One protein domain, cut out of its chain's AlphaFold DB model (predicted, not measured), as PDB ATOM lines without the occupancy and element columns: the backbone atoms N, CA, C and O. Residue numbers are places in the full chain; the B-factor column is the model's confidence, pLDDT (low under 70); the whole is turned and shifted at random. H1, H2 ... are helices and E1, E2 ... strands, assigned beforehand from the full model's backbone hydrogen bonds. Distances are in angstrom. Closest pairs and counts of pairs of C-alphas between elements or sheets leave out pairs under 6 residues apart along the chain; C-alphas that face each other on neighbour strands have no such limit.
ATOM      1  N   ILE A   4      87.069 105.271  78.788       91.54
ATOM      2  CA  ILE A   4      86.860 103.989  78.102       91.54
ATOM      3  C   ILE A   4      86.166 102.976  79.024       91.54
ATOM      4  O   ILE A   4      85.166 102.372  78.632       91.54
ATOM      5  N   GLU A   5      86.617 102.830  80.273       93.08
ATOM      6  CA  GLU A   5      85.943 101.960  81.250       93.08
ATOM      7  C   GLU A   5      84.487 102.411  81.466       93.08
ATOM      8  O   GLU A   5      83.556 101.602  81.489       93.08
ATOM      9  N   ALA A   6      84.244 103.722  81.539       93.43
ATOM     10  CA  ALA A   6      82.892 104.242  81.673       93.43
ATOM     11  C   ALA A   6      82.017 103.868  80.463       93.43
ATOM     12  O   ALA A   6      80.828 103.577  80.630       93.43
ATOM     13  N   ILE A   7      82.572 103.903  79.248       94.43
ATOM     14  CA  ILE A   7      81.909 103.517  77.990       94.43
ATOM     15  C   ILE A   7      81.517 102.040  78.003       94.43
ATOM     16  O   ILE A   7      80.352 101.710  77.757       94.43
ATOM     17  N   VAL A   8      82.449 101.165  78.364       94.89
ATOM     18  CA  VAL A   8      82.210  99.719  78.424       94.89
ATOM     19  C   VAL A   8      81.178  99.386  79.492       94.89
ATOM     20  O   VAL A   8      80.201  98.691  79.208       94.89
ATOM     21  N   SER A   9      81.298  99.985  80.679       94.21
ATOM     22  CA  SER A   9      80.322  99.826  81.760       94.21
ATOM     23  C   SER A   9      78.910 100.239  81.343       94.21
ATOM     24  O   SER A   9      77.933  99.547  81.638       94.21
ATOM     25  N   PHE A  10      78.782 101.320  80.572       93.79
ATOM     26  CA  PHE A  10      77.496 101.768  80.044       93.79
ATOM     27  C   PHE A  10      76.883 100.790  79.043       93.79
ATOM     28  O   PHE A  10      75.687 100.504  79.150       93.79
ATOM     29  N   HIS A  11      77.661 100.297  78.078       95.12
ATOM     30  CA  HIS A  11      77.148  99.400  77.041       95.12
ATOM     31  C   HIS A  11      76.875  97.998  77.558       95.12
ATOM     32  O   HIS A  11      75.893  97.395  77.142       95.12
ATOM     33  N   LEU A  12      77.710  97.484  78.458       94.18
ATOM     34  CA  LEU A  12      77.556  96.130  78.964       94.18
ATOM     35  C   LEU A  12      76.665  96.100  80.207       94.18
ATOM     36  O   LEU A  12      76.002  95.098  80.435       94.18
ATOM     37  N   GLY A  13      76.597  97.162  81.014       91.11
ATOM     38  CA  GLY A  13      75.826  97.188  82.263       91.11
ATOM     39  C   GLY A  13      76.496  96.398  83.393       91.11
ATOM     40  O   GLY A  13      75.831  95.675  84.128       91.11
ATOM     41  N   SER A  14      77.826  96.416  83.463       90.85
ATOM     42  CA  SER A  14      78.627  95.886  84.581       90.85
ATOM     43  C   SER A  14      79.899  96.712  84.684       90.85
ATOM     44  O   SER A  14      80.395  97.149  83.657       90.85
ATOM     45  N   SER A  15      80.418  96.902  85.892       90.54
ATOM     46  CA  SER A  15      81.732  97.514  86.149       90.54
ATOM     47  C   SER A  15      82.751  96.500  86.685       90.54
ATOM     48  O   SER A  15      83.805  96.889  87.163       90.54
ATOM     49  N   ASP A  16      82.411  95.210  86.642       92.24
ATOM     50  CA  ASP A  16      83.238  94.102  87.129       92.24
ATOM     51  C   ASP A  16      84.163  93.577  86.021       92.24
ATOM     52  O   ASP A  16      83.965  92.492  85.466       92.24
ATOM     53  N   PHE A  17      85.118  94.419  85.637       93.64
ATOM     54  CA  PHE A  17      86.146  94.122  84.648       93.64
ATOM     55  C   PHE A  17      87.426  94.903  84.952       93.64
ATOM     56  O   PHE A  17      87.409  95.884  85.695       93.64
ATOM     57  N   GLN A  18      88.531  94.468  84.359       93.30
ATOM     58  CA  GLN A  18      89.824  95.137  84.418       93.30
ATOM     59  C   GLN A  18      90.222  95.590  83.015       93.30
ATOM     60  O   GLN A  18      90.150  94.816  82.060       93.30
ATOM     61  N   LEU A  19      90.630  96.852  82.893       94.07
ATOM     62  CA  LEU A  19      91.289  97.352  81.691       94.07
ATOM     63  C   LEU A  19      92.658  96.673  81.575       94.07
ATOM     64  O   LEU A  19      93.409  96.660  82.547       94.07
ATOM     65  N   GLY A  20      92.961  96.090  80.415       92.70
ATOM     66  CA  GLY A  20      94.271  95.489  80.179       92.70
ATOM     67  C   GLY A  20      95.369  96.543  80.073       92.70
ATOM     68  O   GLY A  20      95.126  97.641  79.557       92.70
ATOM     69  N   ASP A  21      96.567  96.196  80.542       92.06
ATOM     70  CA  ASP A  21      97.740  97.072  80.499       92.06
ATOM     71  C   ASP A  21      98.001  97.593  79.078       92.06
ATOM     72  O   ASP A  21      97.653  96.944  78.092       92.06
ATOM     73  N   GLU A  22      98.632  98.765  78.957       89.73
ATOM     74  CA  GLU A  22      98.913  99.409  77.662       89.73
ATOM     75  C   GLU A  22      99.704  98.495  76.708       89.73
ATOM     76  O   GLU A  22      99.470  98.497  75.504       89.73
ATOM     77  N   GLU A  23     100.567  97.632  77.249       90.68
ATOM     78  CA  GLU A  23     101.319  96.615  76.499       90.68
ATOM     79  C   GLU A  23     100.418  95.561  75.829       90.68
ATOM     80  O   GLU A  23     100.814  94.932  74.849       90.68
ATOM     81  N   MET A  24      99.201  95.368  76.343       90.54
ATOM     82  CA  MET A  24      98.193  94.466  75.782       90.54
ATOM     83  C   MET A  24      97.296  95.156  74.749       90.54
ATOM     84  O   MET A  24      96.436  94.504  74.148       90.54
ATOM     85  N   TRP A  25      97.436  96.471  74.550       94.07
ATOM     86  CA  TRP A  25      96.646  97.188  73.556       94.07
ATOM     87  C   TRP A  25      97.116  96.803  72.161       94.07
ATOM     88  O   TRP A  25      98.302  96.828  71.839       94.07
ATOM     89  N   ILE A  26      96.161  96.490  71.291       89.56
ATOM     90  CA  ILE A  26      96.473  96.153  69.905       89.56
ATOM     91  C   ILE A  26      96.380  97.440  69.095       89.56
ATOM     92  O   ILE A  26      95.286  97.940  68.824       89.56
ATOM     93  N   SER A  27      97.529  97.989  68.706       87.34
ATOM     94  CA  SER A  27      97.593  99.103  67.760       87.34
ATOM     95  C   SER A  27      97.679  98.559  66.335       87.34
ATOM     96  O   SER A  27      98.755  98.194  65.868       87.34
ATOM     97  N   GLY A  28      96.544  98.518  65.638       83.96
ATOM     98  CA  GLY A  28      96.505  98.242  64.205       83.96
ATOM     99  C   GLY A  28      96.857  99.476  63.367       83.96
ATOM    100  O   GLY A  28      97.113 100.564  63.885       83.96
ATOM    101  N   SER A  29      96.815  99.327  62.042       87.93
ATOM    102  CA  SER A  29      97.113 100.426  61.112       87.93
ATOM    103  C   SER A  29      96.111 101.585  61.188       87.93
ATOM    104  O   SER A  29      96.504 102.722  60.938       87.93
ATOM    105  N   TYR A  30      94.848 101.313  61.542       92.96
ATOM    106  CA  TYR A  30      93.739 102.282  61.480       92.96
ATOM    107  C   TYR A  30      92.940 102.409  62.778       92.96
ATOM    108  O   TYR A  30      92.142 103.337  62.918       92.96
ATOM    109  N   ASN A  31      93.144 101.499  63.730       95.25
ATOM    110  CA  ASN A  31      92.387 101.434  64.973       95.25
ATOM    111  C   ASN A  31      93.312 101.033  66.127       95.25
ATOM    112  O   ASN A  31      94.240 100.247  65.934       95.25
ATOM    113  N   VAL A  32      93.015 101.520  67.328       95.62
ATOM    114  CA  VAL A  32      93.551 100.975  68.581       95.62
ATOM    115  C   VAL A  32      92.461 100.158  69.271       95.62
ATOM    116  O   VAL A  32      91.321 100.611  69.390       95.62
ATOM    117  N   CYS A  33      92.789  98.944  69.702       96.28
ATOM    118  CA  CYS A  33      91.878  98.054  70.414       96.28
ATOM    119  C   CYS A  33      92.330  97.917  71.869       96.28
ATOM    120  O   CYS A  33      93.388  97.357  72.151       96.28
ATOM    121  N   VAL A  34      91.494  98.404  72.784       96.31
ATOM    122  CA  VAL A  34      91.733  98.370  74.230       96.31
ATOM    123  C   VAL A  34      90.996  97.171  74.836       96.31
ATOM    124  O   VAL A  34      89.758  97.161  74.793       96.31
ATOM    125  N   PRO A  35      91.700  96.153  75.365       96.70
ATOM    126  CA  PRO A  35      91.067  94.989  75.977       96.70
ATOM    127  C   PRO A  35      90.445  95.314  77.338       96.70
ATOM    128  O   PRO A  35      91.014  96.049  78.146       96.70
ATOM    129  N   MET A  36      89.295  94.703  77.607       96.04
ATOM    130  CA  MET A  36      88.633  94.696  78.908       96.04
ATOM    131  C   MET A  36      88.333  93.257  79.306       96.04
ATOM    132  O   MET A  36      87.580  92.563  78.616       96.04
ATOM    133  N   TYR A  37      88.909  92.840  80.428       95.66
ATOM    134  CA  TYR A  37      88.805  91.482  80.942       95.66
ATOM    135  C   TYR A  37      87.741  91.413  82.025       95.66
ATOM    136  O   TYR A  37      87.882  92.022  83.089       95.66
ATOM    137  N   PHE A  38      86.652  90.708  81.749       94.44
ATOM    138  CA  PHE A  38      85.549  90.569  82.690       94.44
ATOM    139  C   PHE A  38      85.847  89.473  83.708       94.44
ATOM    140  O   PHE A  38      86.445  88.444  83.398       94.44
ATOM    141  N   SER A  39      85.402  89.669  84.952       91.21
ATOM    142  CA  SER A  39      85.534  88.601  85.941       91.21
ATOM    143  C   SER A  39      84.675  87.396  85.513       91.21
ATOM    144  O   SER A  39      83.552  87.592  85.026       91.21
ATOM    145  N   PRO A  40      85.110  86.144  85.760       88.14
ATOM    146  CA  PRO A  40      84.279  84.967  85.495       88.14
ATOM    147  C   PRO A  40      82.916  85.013  86.211       88.14
ATOM    148  O   PRO A  40      81.929  84.461  85.723       88.14
ATOM    149  N   ALA A  41      82.831  85.703  87.357       87.78
ATOM    150  CA  ALA A  41      81.593  85.865  88.118       87.78
ATOM    151  C   ALA A  41      80.564  86.755  87.401       87.78
ATOM    152  O   ALA A  41      79.357  86.567  87.579       87.78
ATOM    153  N   SER A  42      81.023  87.686  86.559       85.08
ATOM    154  CA  SER A  42      80.160  88.590  85.798       85.08
ATOM    155  C   SER A  42      79.358  87.885  84.693       85.08
ATOM    156  O   SER A  42      78.331  88.420  84.264       85.08
ATOM    157  N   LYS A  43      79.796  86.689  84.257       85.64
ATOM    158  CA  LYS A  43      79.246  85.934  83.111       85.64
ATOM    159  C   LYS A  43      79.179  86.758  81.819       85.64
ATOM    160  O   LYS A  43      78.257  86.583  81.022       85.64
ATOM    161  N   LYS A  44      80.105  87.700  81.654       87.86
ATOM    162  CA  LYS A  44      80.260  88.502  80.443       87.86
ATOM    163  C   LYS A  44      81.528  88.095  79.731       87.86
ATOM    164  O   LYS A  44      82.501  87.717  80.375       87.86
ATOM    165  N   ASP A  45      81.478  88.203  78.416       92.12
ATOM    166  CA  ASP A  45      82.631  87.960  77.570       92.12
ATOM    167  C   ASP A  45      83.621  89.117  77.705       92.12
ATOM    168  O   ASP A  45      83.227  90.280  77.866       92.12
ATOM    169  N   ASP A  46      84.906  88.797  77.606       95.79
ATOM    170  CA  ASP A  46      85.944  89.799  77.395       95.79
ATOM    171  C   ASP A  46      85.653  90.574  76.106       95.79
ATOM    172  O   ASP A  46      85.182  90.015  75.110       95.79
ATOM    173  N   VAL A  47      85.966  91.868  76.096       97.00
ATOM    174  CA  VAL A  47      85.703  92.733  74.937       97.00
ATOM    175  C   VAL A  47      86.918  93.560  74.561       97.00
ATOM    176  O   VAL A  47      87.759  93.880  75.396       97.00
ATOM    177  N   TYR A  48      86.959  93.976  73.301       96.93
ATOM    178  CA  TYR A  48      87.798  95.073  72.844       96.93
ATOM    179  C   TYR A  48      86.953  96.325  72.640       96.93
ATOM    180  O   TYR A  48      85.914  96.289  71.978       96.93
ATOM    181  N   THR A  49      87.438  97.452  73.157       96.70
ATOM    182  CA  THR A  49      86.992  98.772  72.708       96.70
ATOM    183  C   THR A  49      87.898  99.221  71.574       96.70
ATOM    184  O   THR A  49      89.056  99.571  71.791       96.70
ATOM    185  N   ARG A  50      87.368  99.175  70.358       96.60
ATOM    186  CA  ARG A  50      88.043  99.542  69.118       96.60
ATOM    187  C   ARG A  50      87.779 101.010  68.807       96.60
ATOM    188  O   ARG A  50      86.630 101.419  68.646       96.60
ATOM    189  N   ILE A  51      88.842 101.800  68.749       96.66
ATOM    190  CA  ILE A  51      88.804 103.250  68.555       96.66
ATOM    191  C   ILE A  51      89.535 103.570  67.244       96.66
ATOM    192  O   ILE A  51      90.710 103.218  67.115       96.66
ATOM    193  N   PRO A  52      88.885 104.225  66.269       96.53
ATOM    194  CA  PRO A  52      89.536 104.599  65.020       96.53
ATOM    195  C   PRO A  52      90.571 105.703  65.252       96.53
ATOM    196  O   PRO A  52      90.398 106.566  66.112       96.53
ATOM    197  N   LEU A  53      91.636 105.696  64.452       95.95
ATOM    198  CA  LEU A  53      92.718 106.677  64.497       95.95
ATOM    199  C   LEU A  53      92.464 107.775  63.444       95.95
ATOM    200  O   LEU A  53      92.686 107.531  62.256       95.95
ATOM    201  N   PRO A  54      92.047 109.003  63.824       96.06
ATOM    202  CA  PRO A  54      91.641 110.034  62.858       96.06
ATOM    203  C   PRO A  54      92.712 110.393  61.820       96.06
ATOM    204  O   PRO A  54      92.409 110.642  60.656       96.06
ATOM    205  N   TYR A  55      93.981 110.370  62.230       93.75
ATOM    206  CA  TYR A  55      95.133 110.691  61.383       93.75
ATOM    207  C   TYR A  55      95.520 109.577  60.391       93.75
ATOM    208  O   TYR A  55      96.444 109.763  59.605       93.75
ATOM    209  N   LYS A  56      94.866 108.409  60.460       94.50
ATOM    210  CA  LYS A  56      95.060 107.279  59.535       94.50
ATOM    211  C   LYS A  56      93.958 107.171  58.487       94.50
ATOM    212  O   LYS A  56      94.145 106.494  57.484       94.50
ATOM    213  N   VAL A  57      92.821 107.822  58.723       94.00
ATOM    214  CA  VAL A  57      91.627 107.751  57.864       94.00
ATOM    215  C   VAL A  57      91.350 109.071  57.143       94.00
ATOM    216  O   VAL A  57      90.287 109.247  56.561       94.00
ATOM    217  N   GLY A  58      92.288 110.020  57.194       93.92
ATOM    218  CA  GLY A  58      92.178 111.300  56.505       93.92
ATOM    219  C   GLY A  58      91.217 112.299  57.127       93.92
ATOM    220  O   GLY A  58      90.838 113.240  56.445       93.92
ATOM    221  N   GLU A  59      90.879 112.177  58.416       95.83
ATOM    222  CA  GLU A  59      89.933 113.087  59.091       95.83
ATOM    223  C   GLU A  59      90.331 114.566  58.973       95.83
ATOM    224  O   GLU A  59      89.480 115.448  58.899       95.83
ATOM    225  N   ARG A  60      91.638 114.855  58.943       95.95
ATOM    226  CA  ARG A  60      92.151 116.223  58.790       95.95
ATOM    227  C   ARG A  60      91.880 116.803  57.398       95.95
ATOM    228  O   ARG A  60      91.600 117.995  57.300       95.95
ATOM    229  N   ASN A  61      92.029 115.995  56.352       95.03
ATOM    230  CA  ASN A  61      91.916 116.442  54.959       95.03
ATOM    231  C   ASN A  61      90.470 116.343  54.453       95.03
ATOM    232  O   ASN A  61      90.023 117.208  53.707       95.03
ATOM    233  N   SER A  62      89.739 115.331  54.923       94.07
ATOM    234  CA  SER A  62      88.342 115.034  54.609       94.07
ATOM    235  C   SER A  62      87.557 114.822  55.912       94.07
ATOM    236  O   SER A  62      87.404 113.686  56.369       94.07
ATOM    237  N   PRO A  63      87.072 115.902  56.557       95.28
ATOM    238  CA  PRO A  63      86.322 115.799  57.806       95.28
ATOM    239  C   PRO A  63      85.113 114.854  57.730       95.28
ATOM    240  O   PRO A  63      84.388 114.786  56.732       95.28
ATOM    241  N   GLY A  64      84.877 114.117  58.814       95.30
ATOM    242  CA  GLY A  64      83.822 113.116  58.936       95.30
ATOM    243  C   GLY A  64      84.187 111.727  58.402       95.30
ATOM    244  O   GLY A  64      83.309 110.866  58.378       95.30
ATOM    245  N   ASN A  65      85.422 111.487  57.959       96.48
ATOM    246  CA  ASN A  65      85.882 110.172  57.498       96.48
ATOM    247  C   ASN A  65      85.888 109.123  58.616       96.48
ATOM    248  O   ASN A  65      85.591 107.952  58.372       96.48
ATOM    249  N   VAL A  66      86.184 109.536  59.850       96.83
ATOM    250  CA  VAL A  66      86.082 108.690  61.046       96.83
ATOM    251  C   VAL A  66      84.650 108.203  61.234       96.83
ATOM    252  O   VAL A  66      84.415 107.015  61.448       96.83
ATOM    253  N   GLU A  67      83.681 109.112  61.121       96.60
ATOM    254  CA  GLU A  67      82.266 108.771  61.231       96.60
ATOM    255  C   GLU A  67      81.809 107.875  60.071       96.60
ATOM    256  O   GLU A  67      81.139 106.870  60.310       96.60
ATOM    257  N   GLU A  68      82.204 108.194  58.833       97.31
ATOM    258  CA  GLU A  68      81.904 107.391  57.639       97.31
ATOM    259  C   GLU A  68      82.385 105.943  57.814       97.31
ATOM    260  O   GLU A  68      81.605 105.001  57.644       97.31
ATOM    261  N   LYS A  69      83.644 105.773  58.240       96.87
ATOM    262  CA  LYS A  69      84.251 104.473  58.537       96.87
ATOM    263  C   LYS A  69      83.465 103.715  59.602       96.87
ATOM    264  O   LYS A  69      83.073 102.574  59.367       96.87
ATOM    265  N   LEU A  70      83.214 104.342  60.754       97.48
ATOM    266  CA  LEU A  70      82.507 103.705  61.870       97.48
ATOM    267  C   LEU A  70      81.107 103.244  61.467       97.48
ATOM    268  O   LEU A  70      80.712 102.122  61.779       97.48
ATOM    269  N   ARG A  71      80.356 104.088  60.752       97.51
ATOM    270  CA  ARG A  71      78.998 103.750  60.310       97.51
ATOM    271  C   ARG A  71      78.988 102.608  59.300       97.51
ATOM    272  O   ARG A  71      78.067 101.793  59.367       97.51
ATOM    273  N   CYS A  72      79.977 102.529  58.407       98.19
ATOM    274  CA  CYS A  72      80.087 101.429  57.445       98.19
ATOM    275  C   CYS A  72      80.532 100.114  58.098       98.19
ATOM    276  O   CYS A  72      79.974  99.052  57.823       98.19
ATOM    277  N   GLU A  73      81.496 100.174  59.011       98.00
ATOM    278  CA  GLU A  73      81.997  99.000  59.725       98.00
ATOM    279  C   GLU A  73      80.911  98.390  60.624       98.00
ATOM    280  O   GLU A  73      80.607  97.201  60.539       98.00
ATOM    281  N   VAL A  74      80.227  99.218  61.418       98.20
ATOM    282  CA  VAL A  74      79.080  98.778  62.224       98.20
ATOM    283  C   VAL A  74      77.974  98.205  61.341       98.20
ATOM    284  O   VAL A  74      77.379  97.182  61.683       98.20
ATOM    285  N   ALA A  75      77.693  98.834  60.197       98.19
ATOM    286  CA  ALA A  75      76.701  98.321  59.266       98.19
ATOM    287  C   ALA A  75      77.053  96.918  58.757       98.19
ATOM    288  O   ALA A  75      76.156  96.086  58.638       98.19
ATOM    289  N   SER A  76      78.340  96.643  58.541       98.21
ATOM    290  CA  SER A  76      78.856  95.339  58.116       98.21
ATOM    291  C   SER A  76      78.606  94.259  59.171       98.21
ATOM    292  O   SER A  76      78.010  93.228  58.859       98.21
ATOM    293  N   TYR A  77      78.932  94.536  60.441       98.30
ATOM    294  CA  TYR A  77      78.601  93.642  61.560       98.30
ATOM    295  C   TYR A  77      77.101  93.334  61.628       98.30
ATOM    296  O   TYR A  77      76.696  92.176  61.735       98.30
ATOM    297  N   ILE A  78      76.254  94.366  61.571       97.62
ATOM    298  CA  ILE A  78      74.801  94.200  61.708       97.62
ATOM    299  C   ILE A  78      74.219  93.456  60.504       97.62
ATOM    300  O   ILE A  78      73.318  92.635  60.679       97.62
ATOM    301  N   TRP A  79      74.711  93.727  59.295       97.36
ATOM    302  CA  TRP A  79      74.231  93.078  58.082       97.36
ATOM    303  C   TRP A  79      74.582  91.591  58.064       97.36
ATOM    304  O   TRP A  79      73.690  90.782  57.811       97.36
ATOM    305  N   ILE A  80      75.819  91.222  58.418       97.78
ATOM    306  CA  ILE A  80      76.241  89.815  58.517       97.78
ATOM    307  C   ILE A  80      75.417  89.088  59.584       97.78
ATOM    308  O   ILE A  80      74.834  88.049  59.290       97.78
ATOM    309  N   GLN A  81      75.236  89.679  60.773       96.13
ATOM    310  CA  GLN A  81      74.384  89.106  61.830       96.13
ATOM    311  C   GLN A  81      72.940  88.829  61.374       96.13
ATOM    312  O   GLN A  81      72.281  87.947  61.921       96.13
ATOM    313  N   GLN A  82      72.414  89.614  60.429       94.17
ATOM    314  CA  GLN A  82      71.034  89.499  59.950       94.17
ATOM    315  C   GLN A  82      70.880  88.569  58.746       94.17
ATOM    316  O   GLN A  82      69.850  87.907  58.639       94.17
ATOM    317  N   ASN A  83      71.859  88.546  57.840       95.71
ATOM    318  CA  ASN A  83      71.731  87.903  56.529       95.71
ATOM    319  C   ASN A  83      72.614  86.657  56.376       95.71
ATOM    320  O   ASN A  83      72.269  85.779  55.591       95.71
ATOM    321  N   CYS A  84      73.705  86.560  57.139       96.82
ATOM    322  CA  CYS A  84      74.684  85.474  57.065       96.82
ATOM    323  C   CYS A  84      75.041  84.967  58.480       96.82
ATOM    324  O   CYS A  84      76.193  85.084  58.904       96.82
ATOM    325  N   PRO A  85      74.063  84.452  59.256       96.00
ATOM    326  CA  PRO A  85      74.278  84.027  60.644       96.00
ATOM    327  C   PRO A  85      75.222  82.821  60.790       96.00
ATOM    328  O   PRO A  85      75.636  82.504  61.899       96.00
ATOM    329  N   ASP A  86      75.531  82.140  59.689       96.54
ATOM    330  CA  ASP A  86      76.510  81.060  59.586       96.54
ATOM    331  C   ASP A  86      77.965  81.552  59.526       96.54
ATOM    332  O   ASP A  86      78.872  80.764  59.776       96.54
ATOM    333  N   ILE A  87      78.205  82.835  59.230       97.96
ATOM    334  CA  ILE A  87      79.557  83.405  59.215       97.96
ATOM    335  C   ILE A  87      79.958  83.774  60.648       97.96
ATOM    336  O   ILE A  87      79.317  84.641  61.258       97.96
ATOM    337  N   PRO A  88      81.030  83.178  61.201       97.63
ATOM    338  CA  PRO A  88      81.433  83.456  62.567       97.63
ATOM    339  C   PRO A  88      82.121  84.823  62.650       97.63
ATOM    340  O   PRO A  88      83.161  85.050  62.041       97.63
ATOM    341  N   ILE A  89      81.549  85.743  63.426       98.01
ATOM    342  CA  ILE A  89      82.105  87.078  63.691       98.01
ATOM    343  C   ILE A  89      81.958  87.423  65.178       98.01
ATOM    344  O   ILE A  89      81.016  86.946  65.819       98.01
ATOM    345  N   PRO A  90      82.826  88.277  65.751       97.15
ATOM    346  CA  PRO A  90      82.672  88.735  67.124       97.15
ATOM    347  C   PRO A  90      81.317  89.394  67.383       97.15
ATOM    348  O   PRO A  90      80.784  90.136  66.551       97.15
ATOM    349  N   ALA A  91      80.785  89.186  68.587       96.64
ATOM    350  CA  ALA A  91      79.583  89.877  69.027       96.64
ATOM    351  C   ALA A  91      79.827  91.393  69.077       96.64
ATOM    352  O   ALA A  91      80.768  91.861  69.710       96.64
ATOM    353  N   LEU A  92      78.954  92.169  68.437       97.93
ATOM    354  CA  LEU A  92      78.938  93.625  68.548       97.93
ATOM    355  C   LEU A  92      78.043  94.016  69.737       97.93
ATOM    356  O   LEU A  92      76.834  93.796  69.706       97.93
ATOM    357  N   TYR A  93      78.621  94.595  70.793       97.28
ATOM    358  CA  TYR A  93      77.895  94.954  72.023       97.28
ATOM    359  C   TYR A  93      77.394  96.396  72.029       97.28
ATOM    360  O   TYR A  93      76.400  96.723  72.686       97.28
ATOM    361  N   GLY A  94      78.065  97.279  71.303       97.23
ATOM    362  CA  GLY A  94      77.675  98.672  71.202       97.23
ATOM    363  C   GLY A  94      78.700  99.501  70.458       97.23
ATOM    364  O   GLY A  94      79.801  99.044  70.177       97.23
ATOM    365  N   PHE A  95      78.317 100.718  70.115       97.51
ATOM    366  CA  PHE A  95      79.166 101.653  69.394       97.51
ATOM    367  C   PHE A  95      78.703 103.082  69.659       97.51
ATOM    368  O   PHE A  95      77.542 103.325  70.016       97.51
ATOM    369  N   GLY A  96      79.629 104.016  69.484       96.15
ATOM    370  CA  GLY A  96      79.392 105.449  69.530       96.15
ATOM    371  C   GLY A  96      79.999 106.112  68.303       96.15
ATOM    372  O   GLY A  96      81.104 105.763  67.892       96.15
ATOM    373  N   VAL A  97      79.277 107.060  67.720       94.64
ATOM    374  CA  VAL A  97      79.762 107.894  66.612       94.64
ATOM    375  C   VAL A  97      80.136 109.294  67.129       94.64
ATOM    376  O   VAL A  97      79.594 109.714  68.155       94.64
ATOM    377  N   PRO A  98      81.055 110.021  66.459       91.36
ATOM    378  CA  PRO A  98      81.553 111.334  66.901       91.36
ATOM    379  C   PRO A  98      80.491 112.397  67.233       91.36
ATOM    380  O   PRO A  98      80.763 113.319  67.998       91.36
ATOM    381  N   ASP A  99      79.281 112.275  66.685       86.90
ATOM    382  CA  ASP A  99      78.179 113.231  66.847       86.90
ATOM    383  C   ASP A  99      77.430 113.151  68.200       86.90
ATOM    384  O   ASP A  99      76.498 113.921  68.445       86.90
ATOM    385  N   GLY A 100      77.807 112.224  69.088       88.06
ATOM    386  CA  GLY A 100      77.157 112.025  70.391       88.06
ATOM    387  C   GLY A 100      76.232 110.813  70.463       88.06
ATOM    388  O   GLY A 100      75.756 110.460  71.547       88.06
ATOM    389  N   GLN A 101      75.927 110.168  69.337       92.54
ATOM    390  CA  GLN A 101      74.974 109.067  69.309       92.54
ATOM    391  C   GLN A 101      75.631 107.750  69.698       92.54
ATOM    392  O   GLN A 101      76.694 107.381  69.208       92.54
ATOM    393  N   THR A 102      74.951 107.009  70.577       95.97
ATOM    394  CA  THR A 102      75.396 105.685  71.018       95.97
ATOM    395  C   THR A 102      74.292 104.662  70.838       95.97
ATOM    396  O   THR A 102      73.105 104.952  71.024       95.97
ATOM    397  N   PHE A 103      74.686 103.441  70.506       96.98
ATOM    398  CA  PHE A 103      73.783 102.327  70.269       96.98
ATOM    399  C   PHE A 103      74.291 101.102  71.019       96.98
ATOM    400  O   PHE A 103      75.489 100.853  71.089       96.98
ATOM    401  N   THR A 104      73.387 100.357  71.650       96.95
ATOM    402  CA  THR A 104      73.730  99.194  72.485       96.95
ATOM    403  C   THR A 104      72.967  97.964  72.028       96.95
ATOM    404  O   THR A 104      71.789  98.066  71.673       96.95
ATOM    405  N   ALA A 105      73.634  96.812  72.061       96.30
ATOM    406  CA  ALA A 105      73.017  95.517  71.831       96.30
ATOM    407  C   ALA A 105      71.865  95.298  72.832       96.30
ATOM    408  O   ALA A 105      72.016  95.588  74.025       96.30
ATOM    409  N   PRO A 106      70.689  94.841  72.376       94.11
ATOM    410  CA  PRO A 106      69.477  94.807  73.191       94.11
ATOM    411  C   PRO A 106      69.603  93.925  74.439       94.11
ATOM    412  O   PRO A 106      68.890  94.147  75.417       94.11
ATOM    413  N   GLU A 107      70.502  92.943  74.428       91.79
ATOM    414  CA  GLU A 107      70.780  92.027  75.533       91.79
ATOM    415  C   GLU A 107      71.289  92.757  76.787       91.79
ATOM    416  O   GLU A 107      70.949  92.354  77.899       91.79
ATOM    417  N   ASN A 108      72.000  93.877  76.613       92.17
ATOM    418  CA  ASN A 108      72.615  94.653  77.698       92.17
ATOM    419  C   ASN A 108      71.817  95.904  78.106       92.17
ATOM    420  O   ASN A 108      72.281  96.741  78.882       92.17
ATOM    421  N   VAL A 109      70.605  96.064  77.577       92.56
ATOM    422  CA  VAL A 109      69.733  97.209  77.861       92.56
ATOM    423  C   VAL A 109      68.670  96.818  78.903       92.56
ATOM    424  O   VAL A 109      68.200  95.677  78.894       92.56
ATOM    425  N   PRO A 110      68.225  97.737  79.794       91.86
ATOM    426  CA  PRO A 110      67.145  97.458  80.738       91.86
ATOM    427  C   PRO A 110      65.907  96.846  80.071       91.86
ATOM    428  O   PRO A 110      65.477  97.277  78.998       91.86
ATOM    429  N   ARG A 111      65.293  95.862  80.742       90.54
ATOM    430  CA  ARG A 111      64.194  95.041  80.192       90.54
ATOM    431  C   ARG A 111      63.039  95.867  79.625       90.54
ATOM    432  O   ARG A 111      62.493  95.500  78.590       90.54
ATOM    433  N   PHE A 112      62.694  96.974  80.279       91.94
ATOM    434  CA  PHE A 112      61.625  97.864  79.827       91.94
ATOM    435  C   PHE A 112      61.959  98.532  78.488       91.94
ATOM    436  O   PHE A 112      61.175  98.473  77.547       91.94
ATOM    437  N   THR A 113      63.161  99.092  78.354       91.01
ATOM    438  CA  THR A 113      63.632  99.695  77.101       91.01
ATOM    439  C   THR A 113      63.761  98.651  75.989       91.01
ATOM    440  O   THR A 113      63.405  98.927  74.843       91.01
ATOM    441  N   ARG A 114      64.201  97.429  76.322       92.67
ATOM    442  CA  ARG A 114      64.230  96.299  75.383       92.67
ATOM    443  C   ARG A 114      62.830  95.936  74.882       92.67
ATOM    444  O   ARG A 114      62.646  95.763  73.681       92.67
ATOM    445  N   LEU A 115      61.844  95.873  75.779       93.12
ATOM    446  CA  LEU A 115      60.448  95.608  75.427       93.12
ATOM    447  C   LEU A 115      59.874  96.711  74.528       93.12
ATOM    448  O   LEU A 115      59.275  96.403  73.503       93.12
ATOM    449  N   LEU A 116      60.106  97.984  74.862       92.51
ATOM    450  CA  LEU A 116      59.676  99.114  74.031       92.51
ATOM    451  C   LEU A 116      60.291  99.068  72.627       92.51
ATOM    452  O   LEU A 116      59.594  99.299  71.641       92.51
ATOM    453  N   SER A 117      61.583  98.746  72.525       90.51
ATOM    454  CA  SER A 117      62.257  98.577  71.233       90.51
ATOM    455  C   SER A 117      61.656  97.425  70.428       90.51
ATOM    456  O   SER A 117      61.382  97.588  69.240       90.51
ATOM    457  N   TYR A 118      61.387  96.288  71.075       91.52
ATOM    458  CA  TYR A 118      60.740  95.146  70.433       91.52
ATOM    459  C   TYR A 118      59.355  95.515  69.890       91.52
ATOM    460  O   TYR A 118      59.096  95.314  68.708       91.52
ATOM    461  N   VAL A 119      58.505  96.146  70.708       92.03
ATOM    462  CA  VAL A 119      57.176  96.619  70.286       92.03
ATOM    463  C   VAL A 119      57.288  97.589  69.111       92.03
ATOM    464  O   VAL A 119      56.586  97.423  68.116       92.03
ATOM    465  N   LYS A 120      58.210  98.559  69.176       90.40
ATOM    466  CA  LYS A 120      58.460  99.496  68.073       90.40
ATOM    467  C   LYS A 120      58.825  98.750  66.786       90.40
ATOM    468  O   LYS A 120      58.229  99.018  65.754       90.40
ATOM    469  N   ARG A 121      59.768  97.805  66.831       90.77
ATOM    470  CA  ARG A 121      60.195  97.034  65.648       90.77
ATOM    471  C   ARG A 121      59.052  96.209  65.056       90.77
ATOM    472  O   ARG A 121      58.869  96.229  63.844       90.77
ATOM    473  N   THR A 122      58.245  95.565  65.899       90.82
ATOM    474  CA  THR A 122      57.060  94.815  65.457       90.82
ATOM    475  C   THR A 122      56.048  95.720  64.755       90.82
ATOM    476  O   THR A 122      55.550  95.362  63.693       90.82
ATOM    477  N   LEU A 123      55.798  96.923  65.284       91.81
ATOM    478  CA  LEU A 123      54.909  97.900  64.646       91.81
ATOM    479  C   LEU A 123      55.431  98.356  63.275       91.81
ATOM    480  O   LEU A 123      54.658  98.408  62.324       91.81
ATOM    481  N   PHE A 124      56.731  98.640  63.143       88.46
ATOM    482  CA  PHE A 124      57.334  98.996  61.849       88.46
ATOM    483  C   PHE A 124      57.205  97.860  60.827       88.46
ATOM    484  O   PHE A 124      56.846  98.111  59.674       88.46
ATOM    485  N   SER A 125      57.436  96.618  61.264       87.98
ATOM    486  CA  SER A 125      57.254  95.427  60.435       87.98
ATOM    487  C   SER A 125      55.799  95.248  59.995       87.98
ATOM    488  O   SER A 125      55.567  94.898  58.842       87.98
ATOM    489  N   TRP A 126      54.819  95.506  60.870       89.16
ATOM    490  CA  TRP A 126      53.391  95.436  60.531       89.16
ATOM    491  C   TRP A 126      52.949  96.533  59.560       89.16
ATOM    492  O   TRP A 126      52.085  96.293  58.723       89.16
ATOM    493  N   LEU A 127      53.556  97.718  59.636       90.12
ATOM    494  CA  LEU A 127      53.291  98.827  58.716       90.12
ATOM    495  C   LEU A 127      53.971  98.656  57.343       90.12
ATOM    496  O   LEU A 127      53.863  99.546  56.503       90.12
ATOM    497  N   GLY A 128      54.696  97.553  57.105       83.10
ATOM    498  CA  GLY A 128      55.432  97.320  55.857       83.10
ATOM    499  C   GLY A 128      56.612  98.275  55.650       83.10
ATOM    500  O   GLY A 128      57.132  98.404  54.544       83.10
ATOM    501  N   THR A 129      57.032  98.967  56.709       82.98
ATOM    502  CA  THR A 129      58.161  99.902  56.677       82.98
ATOM    503  C   THR A 129      59.463  99.188  57.023       82.98
ATOM    504  O   THR A 129      59.462  98.189  57.749       82.98
ATOM    505  N   ALA A 130      60.591  99.708  56.528       83.06
ATOM    506  CA  ALA A 130      61.907  99.192  56.891       83.06
ATOM    507  C   ALA A 130      62.051  99.187  58.418       83.06
ATOM    508  O   ALA A 130      61.926 100.221  59.071       83.06
ATOM    509  N   SER A 131      62.272  98.005  58.991       84.11
ATOM    510  CA  SER A 131      62.398  97.871  60.437       84.11
ATOM    511  C   SER A 131      63.789  98.317  60.883       84.11
ATOM    512  O   SER A 131      64.778  97.927  60.256       84.11
ATOM    513  N   PRO A 132      63.908  99.088  61.977       87.89
ATOM    514  CA  PRO A 132      65.212  99.414  62.519       87.89
ATOM    515  C   PRO A 132      65.918  98.142  62.993       87.89
ATOM    516  O   PRO A 132      65.293  97.128  63.346       87.89
ATOM    517  N   SER A 133      67.245  98.218  63.022       92.67
ATOM    518  CA  SER A 133      68.095  97.172  63.569       92.67
ATOM    519  C   SER A 133      67.728  96.860  65.024       92.67
ATOM    520  O   SER A 133      66.999  97.590  65.703       92.67
ATOM    521  N   ARG A 134      68.278  95.759  65.538       93.75
ATOM    522  CA  ARG A 134      68.101  95.381  66.943       93.75
ATOM    523  C   ARG A 134      68.819  96.315  67.929       93.75
ATOM    524  O   ARG A 134      68.514  96.256  69.116       93.75
ATOM    525  N   TYR A 135      69.755  97.144  67.464       96.33
ATOM    526  CA  TYR A 135      70.566  98.006  68.321       96.33
ATOM    527  C   TYR A 135      69.762  99.217  68.784       96.33
ATOM    528  O   TYR A 135      69.131  99.926  68.000       96.33
ATOM    529  N   ILE A 136      69.778  99.450  70.094       94.58
ATOM    530  CA  ILE A 136      68.934 100.449  70.740       94.58
ATOM    531  C   ILE A 136      69.745 101.719  70.954       94.58
ATOM    532  O   ILE A 136      70.765 101.696  71.647       94.58
ATOM    533  N   ARG A 137      69.254 102.834  70.407       93.91
ATOM    534  CA  ARG A 137      69.806 104.163  70.671       93.91
ATOM    535  C   ARG A 137      69.724 104.475  72.162       93.91
ATOM    536  O   ARG A 137      68.649 104.407  72.761       93.91
ATOM    537  N   ARG A 138      70.850 104.858  72.755       90.79
ATOM    538  CA  ARG A 138      70.940 105.338  74.134       90.79
ATOM    539  C   ARG A 138      71.642 106.687  74.149       90.79
ATOM    540  O   ARG A 138      72.481 106.983  73.301       90.79
ATOM    541  N   ARG A 139      71.261 107.534  75.101       85.02
ATOM    542  CA  ARG A 139      71.888 108.842  75.281       85.02
ATOM    543  C   ARG A 139      73.010 108.713  76.300       85.02
ATOM    544  O   ARG A 139      72.775 108.233  77.407       85.02
ATOM    545  N   ARG A 140      74.191 109.179  75.916       83.22
ATOM    546  CA  ARG A 140      75.362 109.344  76.771       83.22
ATOM    547  C   ARG A 140      75.909 110.751  76.528       83.22
ATOM    548  O   ARG A 140      75.877 111.204  75.392       83.22
ATOM    549  N   LEU A 141      76.302 111.455  77.588       76.83
ATOM    550  CA  LEU A 141      76.799 112.835  77.476       76.83
ATOM    551  C   LEU A 141      78.302 112.881  77.174       76.83
ATOM    552  O   LEU A 141      78.716 113.675  76.341       76.83
ATOM    553  N   ASP A 142      79.078 111.978  77.777       82.43
ATOM    554  CA  ASP A 142      80.536 111.932  77.633       82.43
ATOM    555  C   ASP A 142      80.935 110.782  76.700       82.43
ATOM    556  O   ASP A 142      81.048 109.629  77.132       82.43
ATOM    557  N   ILE A 143      81.054 111.073  75.404       84.45
ATOM    558  CA  ILE A 143      81.522 110.120  74.391       84.45
ATOM    559  C   ILE A 143      82.911 110.510  73.873       84.45
ATOM    560  O   ILE A 143      83.226 111.696  73.751       84.45
ATOM    561  N   LEU A 144      83.693 109.509  73.463       91.07
ATOM    562  CA  LEU A 144      84.942 109.750  72.747       91.07
ATOM    563  C   LEU A 144      84.643 110.496  71.444       91.07
ATOM    564  O   LEU A 144      83.861 110.021  70.619       91.07
ATOM    565  N   LYS A 145      85.318 111.626  71.220       91.26
ATOM    566  CA  LYS A 145      85.166 112.435  69.993       91.26
ATOM    567  C   LYS A 145      85.546 111.683  68.717       91.26
ATOM    568  O   LYS A 145      85.133 112.068  67.634       91.26
ATOM    569  N   THR A 146      86.335 110.622  68.838       93.61
ATOM    570  CA  THR A 146      86.707 109.724  67.738       93.61
ATOM    571  C   THR A 146      85.639 108.675  67.437       93.61
ATOM    572  O   THR A 146      85.764 107.956  66.457       93.61
ATOM    573  N   GLY A 147      84.612 108.534  68.280       95.67
ATOM    574  CA  GLY A 147      83.749 107.356  68.280       95.67
ATOM    575  C   GLY A 147      84.495 106.077  68.684       95.67
ATOM    576  O   GLY A 147      85.679 106.106  69.033       95.67
ATOM    577  N   TYR A 148      83.772 104.959  68.704       97.12
ATOM    578  CA  TYR A 148      84.272 103.643  69.116       97.12
ATOM    579  C   TYR A 148      83.298 102.518  68.733       97.12
ATOM    580  O   TYR A 148      82.099 102.745  68.552       97.12
ATOM    581  N   ILE A 149      83.799 101.284  68.715       97.92
ATOM    582  CA  ILE A 149      83.030 100.040  68.583       97.92
ATOM    583  C   ILE A 149      83.449  99.098  69.719       97.92
ATOM    584  O   ILE A 149      84.632  98.968  70.007       97.92
ATOM    585  N   ILE A 150      82.496  98.443  70.383       97.72
ATOM    586  CA  ILE A 150      82.757  97.428  71.411       97.72
ATOM    587  C   ILE A 150      82.393  96.065  70.843       97.72
ATOM    588  O   ILE A 150      81.213  95.787  70.601       97.72
ATOM    589  N   ILE A 151      83.404  95.222  70.663       97.73
ATOM    590  CA  ILE A 151      83.269  93.879  70.099       97.73
ATOM    591  C   ILE A 151      83.796  92.822  71.065       97.73
ATOM    592  O   ILE A 151      84.671  93.106  71.881       97.73
ATOM    593  N   GLY A 152      83.272  91.604  70.971       96.86
ATOM    594  CA  GLY A 152      83.774  90.463  71.728       96.86
ATOM    595  C   GLY A 152      85.229  90.154  71.395       96.86
ATOM    596  O   GLY A 152      85.669  90.290  70.252       96.86
ATOM    597  N   ARG A 153      85.981  89.729  72.402       95.57
ATOM    598  CA  ARG A 153      87.300  89.138  72.210       95.57
ATOM    599  C   ARG A 153      87.128  87.748  71.602       95.57
ATOM    600  O   ARG A 153      86.358  86.940  72.111       95.57
TER     601      ARG A 153
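Overview. This is residues 4 to 153 of the 369 residues of an uncharacterized protein of Fonsecaea pedrosoi CBS 271.37 (UniProt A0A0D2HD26). One twisted sheet of seven strands curls round the short helix H1 on one face, while the long helix H2 packs along the opposite face, over E7 and E4. H3 lies out by the edge strand E6 and only grazes the sheet, with residues 113 to 118. The printed part has 150 residues, with three named helices and seven named strands in the order H1 E1 E2 E3 H2 E4 E5 H3 E6 E7. The sheet runs E1 E2 E3 E7 E4 E5 E6, all antiparallel, and the class is mixed, helices and strands. The whole is compact, with a radius of gyration of the C-alphas of 16.0 A and spans of 49 by 45 by 35 A.

Along the chain. Find C-alpha 4 at (86.860, 103.989, 78.102); from there H1 runs to residue 12. E1 follows at residues 17 to 19, E2 at 31 to 38, 21.9 A long, and E3 at 47 to 52. Look next for H2, residues 65 to 83, which begins at (85.882, 110.172, 57.498) and is 26.4 A long. E4 holds residues 92 to 96 and E5 residues 101 to 104. H3, residues 111 to 126, is 22.4 A long. E6 is residues 136 to 139, and E7, residues 148 to 152, ends at (83.774, 90.463, 71.728).

Arrangement. Start with E1, E2 and E3, a meander, each strand the antiparallel neighbour of the one before; N 18 and O 37 are 2.8 A apart, N 34 and O 49 2.9 A. E7 is the next neighbour, with N 50 and O 149 at 2.8 A, then E4, with N 150 and O 94 at 2.8 A. E4 and E5 form a hairpin, with N 103 and O 95 at 2.9 A, and E6 pairs with E5 through N 138 and O 102 at 2.8 A. E3, H2 and E4 make a split strand-helix-strand unit, E7 lying between its two strands, with a right-handed crossover. H2 runs along the strands at a height over the sheet of 10.2 A, at 24 degrees to E4 on the local plane; the C-alphas of Tyr 77 and Leu 92, their closest, are 7.0 A apart. H1 is on the opposite face, giving three layers, helices on both faces of a sheet; its closest C-alphas with E4, His 11 and Gly 94, are 5.9 A apart. The closest C-alphas of H3 and E6, Ser 117 and Ile 136, are 7.0 A apart. The three helices are apart from each other, and in H1, H2 and H3 every O i to N i+4 pair is within hydrogen-bond range.

Size, cuts and confidence. Look to Glu 23 and Leu 127 for the two C-alphas farthest apart, 51.3 A. The printed part has no cut; the long links are E1 to E2 and E3 to H2. The mean pLDDT of the printed part is 93.3, and no printed residue is under 70.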